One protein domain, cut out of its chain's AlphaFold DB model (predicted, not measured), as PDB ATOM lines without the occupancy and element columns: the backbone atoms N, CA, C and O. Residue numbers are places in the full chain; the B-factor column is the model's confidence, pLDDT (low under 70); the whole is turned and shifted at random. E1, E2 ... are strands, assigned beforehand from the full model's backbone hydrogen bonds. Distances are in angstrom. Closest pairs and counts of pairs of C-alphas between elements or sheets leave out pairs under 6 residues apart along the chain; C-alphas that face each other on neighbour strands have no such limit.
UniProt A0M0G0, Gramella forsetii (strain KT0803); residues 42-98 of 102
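This is residues 42 to 98 of the 102 residues of a protein of Gramella forsetii (strain KT0803) (UniProt A0M0G0). With little regular structure, the domain is a flat two-stranded ribbon bent into an arch: hairpin E2 and E3 is one arm, and its strands join round the bend to E1 and E4, the other. Loop 67 to 82 ends the first arm. The 57 printed residues, all strand by class, have 18 in E1, E2, E3 and E4, in chain order, forming two antiparallel two-stranded sheets; the whole is only just loose, close to extended (radius of gyration of the C-alphas 15.3 A), spanning 44 by 32 by 12 A.

E2, residues 62 to 66, and E3, residues 83 to 87, form an antiparallel hairpin; N 64 and O 85 are 3.0 A apart, within hydrogen-bond range. E1, residues 56 to 59, and E4, residues 90 to 93, are antiparallel neighbours; N 59 and O 90 are 2.8 A apart, within that range. E1 runs on into E2 at 91 degrees, E3 into E4 at 93 degrees.

From first to last C-alpha, E3 measures 13.0 A, E2 11.6 A. E1 begins at C-alpha 56 (69.931, 78.678, 120.038); E4 ends at C-alpha 93 (68.800, 80.963, 116.647).

The farthest C-alphas, Ser 49 and Pro 73, are 45.8 A apart. The E2 to E3 link is long. The printed part has no cut; no printed residue is under 70 in pLDDT.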
ATOM      1  N   LEU A  42      56.453  62.627 116.188       93.44
ATOM      2  CA  LEU A  42      57.328  63.798 116.224       93.44
ATOM      3  C   LEU A  42      58.190  63.803 117.477       93.44
ATOM      4  O   LEU A  42      57.700  63.578 118.585       93.44
ATOM      5  N   ILE A  43      59.451  64.191 117.309       95.81
ATOM      6  CA  ILE A  43      60.332  64.514 118.432       95.81
ATOM      7  C   ILE A  43      59.871  65.851 119.019       95.81
ATOM      8  O   ILE A  43      60.125  66.910 118.446       95.81
ATOM      9  N   LYS A  44      59.146  65.813 120.138       96.06
ATOM     10  CA  LYS A  44      58.655  67.023 120.819       96.06
ATOM     11  C   LYS A  44      59.667  67.555 121.825       96.06
ATOM     12  O   LYS A  44      59.989  68.740 121.813       96.06
ATOM     13  N   GLU A  45      60.203  66.659 122.640       96.50
ATOM     14  CA  GLU A  45      61.153  66.995 123.695       96.50
ATOM     15  C   GLU A  45      62.587  67.006 123.171       96.50
ATOM     16  O   GLU A  45      62.957  66.208 122.304       96.50
ATOM     17  N   LYS A  46      63.407  67.904 123.721       96.25
ATOM     18  CA  LYS A  46      64.844  67.938 123.443       96.25
ATOM     19  C   LYS A  46      65.485  66.689 124.050       96.25
ATOM     20  O   LYS A  46      65.367  66.510 125.260       96.25
ATOM     21  N   PRO A  47      66.221  65.868 123.284       94.75
ATOM     22  CA  PRO A  47      66.950  64.744 123.859       94.75
ATOM     23  C   PRO A  47      67.925  65.206 124.950       94.75
ATOM     24  O   PRO A  47      68.646  66.196 124.777       94.75
ATOM     25  N   ASP A  48      67.978  64.473 126.060       93.44
ATOM     26  CA  ASP A  48      68.864  64.790 127.190       93.44
ATOM     27  C   ASP A  48      70.346  64.680 126.819       93.44
ATOM     28  O   ASP A  48      71.183  65.409 127.344       93.44
ATOM     29  N   SER A  49      70.671  63.810 125.859       93.81
ATOM     30  CA  SER A  49      72.027  63.636 125.335       93.81
ATOM     31  C   SER A  49      72.517  64.804 124.473       93.81
ATOM     32  O   SER A  49      73.703  64.852 124.150       93.81
ATOM     33  N   MET A  50      71.637  65.739 124.091       91.38
ATOM     34  CA  MET A  50      71.997  66.898 123.277       91.38
ATOM     35  C   MET A  50      72.095  68.171 124.118       91.38
ATOM     36  O   MET A  50      71.127  68.607 124.753       91.38
ATOM     37  N   LEU A  51      73.265  68.806 124.063       93.94
ATOM     38  CA  LEU A  51      73.464  70.160 124.570       93.94
ATOM     39  C   LEU A  51      72.863  71.168 123.591       93.94
ATOM     40  O   LEU A  51      72.956  70.991 122.376       93.94
ATOM     41  N   SER A  52      72.251  72.224 124.121       94.50
ATOM     42  CA  SER A  52      71.797  73.342 123.296       94.50
ATOM     43  C   SER A  52      73.011  74.123 122.786       94.50
ATOM     44  O   SER A  52      73.848  74.500 123.612       94.50
ATOM     45  N   PRO A  53      73.127  74.379 121.470       95.94
ATOM     46  CA  PRO A  53      74.131  75.299 120.954       95.94
ATOM     47  C   PRO A  53      73.971  76.693 121.573       95.94
ATOM     48  O   PRO A  53      72.863  77.105 121.923       95.94
ATOM     49  N   GLU A  54      75.079  77.418 121.714       95.62
ATOM     50  CA  GLU A  54      75.058  78.790 122.221       95.62
ATOM     51  C   GLU A  54      74.174  79.678 121.333       95.62
ATOM     52  O   GLU A  54      74.240  79.605 120.109       95.62
ATOM     53  N   GLY A  55      73.316  80.493 121.953       96.00
ATOM     54  CA  GLY A  55      72.414  81.400 121.236       96.00
ATOM     55  C   GLY A  55      71.213  80.734 120.546       96.00
ATOM     56  O   GLY A  55      70.402  81.446 119.955       96.00
ATOM     57  N   MET A  56      71.049  79.409 120.646       97.94
ATOM     58  CA  MET A  56      69.931  78.678 120.038       97.94
ATOM     59  C   MET A  56      68.925  78.149 121.066       97.94
ATOM     60  O   MET A  56      69.267  77.783 122.193       97.94
ATOM     61  N   VAL A  57      67.666  78.039 120.644       96.88
ATOM     62  CA  VAL A  57      66.554  77.499 121.441       96.88
ATOM     63  C   VAL A  57      65.962  76.254 120.788       96.88
ATOM     64  O   VAL A  57      65.930  76.139 119.565       96.88
ATOM     65  N   TRP A  58      65.486  75.308 121.602       97.88
ATOM     66  CA  TRP A  58      64.773  74.126 121.114       97.88
ATOM     67  C   TRP A  58      63.315  74.466 120.799       97.88
ATOM     68  O   TRP A  58      62.590  74.966 121.661       97.88
ATOM     69  N   VAL A  59      62.872  74.140 119.590       97.50
ATOM     70  CA  VAL A  59      61.474  74.212 119.159       97.50
ATOM     71  C   VAL A  59      60.929  72.794 119.096       97.50
ATOM     72  O   VAL A  59      61.499  71.945 118.416       97.50
ATOM     73  N   SER A  60      59.829  72.522 119.799       97.56
ATOM     74  CA  SER A  60      59.201  71.197 119.807       97.56
ATOM     75  C   SER A  60      58.593  70.849 118.450       97.56
ATOM     76  O   SER A  60      57.944  71.697 117.834       97.56
ATOM     77  N   GLY A  61      58.706  69.589 118.029       96.94
ATOM     78  CA  GLY A  61      58.066  69.122 116.804       96.94
ATOM     79  C   GLY A  61      56.541  69.262 116.838       96.94
ATOM     80  O   GLY A  61      55.889  68.887 117.816       96.94
ATOM     81  N   ILE A  62      55.963  69.800 115.762       95.94
ATOM     82  CA  ILE A  62      54.531  70.105 115.666       95.94
ATOM     83  C   ILE A  62      53.979  69.876 114.256       95.94
ATOM     84  O   ILE A  62      54.713  69.825 113.268       95.94
ATOM     85  N   ASN A  63      52.649  69.797 114.197       95.62
ATOM     86  CA  ASN A  63      51.858  69.874 112.978       95.62
ATOM     87  C   ASN A  63      51.189  71.218 112.860       95.62
ATOM     88  O   ASN A  63      50.495  71.646 113.783       95.62
ATOM     89  N   PHE A  64      51.334  71.849 111.710       94.50
ATOM     90  CA  PHE A  64      50.721  73.140 111.466       94.50
ATOM     91  C   PHE A  64      50.400  73.317 109.989       94.50
ATOM     92  O   PHE A  64      50.863  72.570 109.128       94.50
ATOM     93  N   THR A  65      49.573  74.311 109.703       95.56
ATOM     94  CA  THR A  65      49.273  74.717 108.336       95.56
ATOM     95  C   THR A  65      50.299  75.758 107.906       95.56
ATOM     96  O   THR A  65      50.375  76.823 108.514       95.56
ATOM     97  N   MET A  66      51.077  75.460 106.868       96.12
ATOM     98  CA  MET A  66      52.057  76.376 106.281       96.12
ATOM     99  C   MET A  66      51.514  76.973 104.981       96.12
ATOM    100  O   MET A  66      50.888  76.265 104.194       96.12
ATOM    101  N   GLY A  67      51.798  78.252 104.740       96.06
ATOM    102  CA  GLY A  67      51.361  78.998 103.557       96.06
ATOM    103  C   GLY A  67      50.222  79.973 103.854       96.06
ATOM    104  O   GLY A  67      49.708  80.036 104.972       96.06
ATOM    105  N   ALA A  68      49.836  80.757 102.851       95.75
ATOM    106  CA  ALA A  68      48.840  81.812 103.011       95.75
ATOM    107  C   ALA A  68      47.402  81.280 103.103       95.75
ATOM    108  O   ALA A  68      47.015  80.346 102.392       95.75
ATOM    109  N   GLN A  69      46.581  81.932 103.932       91.44
ATOM    110  CA  GLN A  69      45.167  81.592 104.063       91.44
ATOM    111  C   GLN A  69      44.391  81.909 102.773       91.44
ATOM    112  O   GLN A  69      44.714  82.824 102.004       91.44
ATOM    113  N   ASN A  70      43.331  81.139 102.529       87.69
ATOM    114  CA  ASN A  70      42.427  81.395 101.415       87.69
ATOM    115  C   ASN A  70      41.829  82.802 101.539       87.69
ATOM    116  O   ASN A  70      41.236  83.139 102.558       87.69
ATOM    117  N   GLY A  71      41.974  83.599 100.481       89.00
ATOM    118  CA  GLY A  71      41.442  84.959 100.430       89.00
ATOM    119  C   GLY A  71      42.327  86.046 101.044       89.00
ATOM    120  O   GLY A  71      41.891  87.189 101.044       89.00
ATOM    121  N   ASP A  72      43.544  85.741 101.514       93.62
ATOM    122  CA  ASP A  72      44.487  86.776 101.973       93.62
ATOM    123  C   ASP A  72      44.849  87.746 100.821       93.62
ATOM    124  O   ASP A  72      45.538  87.346  99.878       93.62
ATOM    125  N   PRO A  73      44.404  89.014 100.846       94.06
ATOM    126  CA  PRO A  73      44.613  89.926  99.726       94.06
ATOM    127  C   PRO A  73      46.080  90.341  99.550       94.06
ATOM    128  O   PRO A  73      46.439  90.806  98.470       94.06
ATOM    129  N   MET A  74      46.918  90.177 100.577       95.81
ATOM    130  CA  MET A  74      48.325  90.585 100.559       95.81
ATOM    131  C   MET A  74      49.269  89.450 100.162       95.81
ATOM    132  O   MET A  74      50.400  89.714  99.762       95.81
ATOM    133  N   ALA A  75      48.814  88.198 100.244       96.19
ATOM    134  CA  ALA A  75      49.661  87.054  99.953       96.19
ATOM    135  C   ALA A  75      50.008  86.932  98.465       96.19
ATOM    136  O   ALA A  75      49.141  87.011  97.581       96.19
ATOM    137  N   LEU A  76      51.274  86.631  98.185       95.56
ATOM    138  CA  LEU A  76      51.767  86.410  96.829       95.56
ATOM    139  C   LEU A  76      51.301  85.048  96.281       95.56
ATOM    140  O   LEU A  76      51.071  84.103  97.041       95.56
ATOM    141  N   PRO A  77      51.212  84.869  94.946       92.81
ATOM    142  CA  PRO A  77      50.829  83.581  94.364       92.81
ATOM    143  C   PRO A  77      51.731  82.404  94.775       92.81
ATOM    144  O   PRO A  77      51.240  81.289  94.910       92.81
ATOM    145  N   ARG A  78      53.031  82.640  95.020       94.50
ATOM    146  CA  ARG A  78      53.996  81.604  95.452       94.50
ATOM    147  C   ARG A  78      53.949  81.262  96.944       94.50
ATOM    148  O   ARG A  78      54.620  80.326  97.352       94.50
ATOM    149  N   GLU A  79      53.191  81.998  97.752       96.38
ATOM    150  CA  GLU A  79      52.996  81.696  99.182       96.38
ATOM    151  C   GLU A  79      51.831  80.720  99.407       96.38
ATOM    152  O   GLU A  79      51.539  80.315 100.533       96.38
ATOM    153  N   ARG A  80      51.139  80.354  98.326       93.12
ATOM    154  CA  ARG A  80      49.991  79.452  98.304       93.12
ATOM    155  C   ARG A  80      50.357  78.099  97.690       93.12
ATOM    156  O   ARG A  80      51.277  78.032  96.875       93.12
ATOM    157  N   PRO A  81      49.575  77.046  97.985       93.62
ATOM    158  CA  PRO A  81      48.442  77.008  98.917       93.62
ATOM    159  C   PRO A  81      48.869  76.742 100.366       93.62
ATOM    160  O   PRO A  81      49.942  76.199 100.631       93.62
ATOM    161  N   ALA A  82      47.966  77.048 101.298       96.25
ATOM    162  CA  ALA A  82      48.036  76.511 102.647       96.25
ATOM    163  C   ALA A  82      47.995  74.970 102.620       96.25
ATOM    164  O   ALA A  82      47.090  74.386 102.018       96.25
ATOM    165  N   HIS A  83      48.948  74.310 103.274       93.50
ATOM    166  CA  HIS A  83      49.008  72.849 103.369       93.50
ATOM    167  C   HIS A  83      49.514  72.392 104.743       93.50
ATOM    168  O   HIS A  83      50.228  73.120 105.430       93.50
ATOM    169  N   LEU A  84      49.110  71.188 105.165       94.38
ATOM    170  CA  LEU A  84      49.544  70.605 106.437       94.38
ATOM    171  C   LEU A  84      51.008  70.169 106.350       94.38
ATOM    172  O   LEU A  84      51.394  69.446 105.430       94.38
ATOM    173  N   VAL A  85      51.793  70.577 107.340       94.50
ATOM    174  CA  VAL A  85      53.213  70.263 107.486       94.50
ATOM    175  C   VAL A  85      53.450  69.673 108.870       94.50
ATOM    176  O   VAL A  85      52.826  70.086 109.846       94.50
ATOM    177  N   ALA A  86      54.366  68.714 108.932       95.44
ATOM    178  CA  ALA A  86      54.860  68.098 110.150       95.44
ATOM    179  C   ALA A  86      56.371  68.293 110.230       95.44
ATOM    180  O   ALA A  86      57.077  67.989 109.265       95.44
ATOM    181  N   VAL A  87      56.868  68.799 111.357       96.19
ATOM    182  CA  VAL A  87      58.301  69.063 111.562       96.19
ATOM    183  C   VAL A  87      58.724  68.456 112.893       96.19
ATOM    184  O   VAL A  87      58.014  68.592 113.885       96.19
ATOM    185  N   ASN A  88      59.867  67.766 112.915       97.50
ATOM    186  CA  ASN A  88      60.489  67.303 114.159       97.50
ATOM    187  C   ASN A  88      61.028  68.477 114.973       97.50
ATOM    188  O   ASN A  88      61.249  69.551 114.428       97.50
ATOM    189  N   GLY A  89      61.280  68.267 116.262       96.88
ATOM    190  CA  GLY A  89      61.937  69.280 117.072       96.88
ATOM    191  C   GLY A  89      63.358  69.574 116.591       96.88
ATOM    192  O   GLY A  89      64.062  68.676 116.119       96.88
ATOM    193  N   PHE A  90      63.752  70.842 116.664       97.25
ATOM    194  CA  PHE A  90      65.025  71.341 116.146       97.25
ATOM    195  C   PHE A  90      65.500  72.571 116.928       97.25
ATOM    196  O   PHE A  90      64.738  73.168 117.688       97.25
ATOM    197  N   PHE A  91      66.765  72.949 116.740       97.94
ATOM    198  CA  PHE A  91      67.316  74.195 117.273       97.94
ATOM    199  C   PHE A  91      67.212  75.324 116.248       97.94
ATOM    200  O   PHE A  91      67.500  75.111 115.070       97.94
ATOM    201  N   ILE A  92      66.840  76.518 116.703       97.69
ATOM    202  CA  ILE A  92      66.861  77.751 115.907       97.69
ATOM    203  C   ILE A  92      67.545  78.861 116.702       97.69
ATOM    204  O   ILE A  92      67.435  78.886 117.930       97.69
ATOM    205  N   ASP A  93      68.240  79.767 116.017       97.56
ATOM    206  CA  ASP A  93      68.800  80.963 116.647       97.56
ATOM    207  C   ASP A  93      67.694  81.756 117.348       97.56
ATOM    208  O   ASP A  93      66.603  81.959 116.808       97.56
ATOM    209  N   GLN A  94      67.971  82.209 118.572       96.88
ATOM    210  CA  GLN A  94      67.029  83.031 119.331       96.88
ATOM    211  C   GLN A  94      66.836  84.413 118.693       96.88
ATOM    212  O   GLN A  94      65.784  85.035 118.850       96.88
ATOM    213  N   THR A  95      67.860  84.902 117.998       96.00
ATOM    214  CA  THR A  95      67.901  86.222 117.372       96.00
ATOM    215  C   THR A  95      68.423  86.111 115.951       96.00
ATOM    216  O   THR A  95      69.197  85.214 115.637       96.00
ATOM    217  N   GLU A  96      68.060  87.067 115.099       96.19
ATOM    218  CA  GLU A  96      68.700  87.212 113.793       96.19
ATOM    219  C   GLU A  96      70.215  87.411 113.941       96.19
ATOM    220  O   GLU A  96      70.701  87.974 114.928       96.19
ATOM    221  N   VAL A  97      70.966  86.961 112.937       93.88
ATOM    222  CA  VAL A  97      72.417  87.146 112.894       93.88
ATOM    223  C   VAL A  97      72.727  88.635 112.747       93.88
ATOM    224  O   VAL A  97      72.254  89.289 111.817       93.88
ATOM    225  N   THR A  98      73.550  89.170 113.648       93.31
ATOM    226  CA  THR A  98      73.985  90.571 113.617       93.31
ATOM    227  C   THR A  98      75.473  90.673 113.303       93.31
ATOM    228  O   THR A  98      76.255  89.761 113.571       93.31
TER     229      THR A  98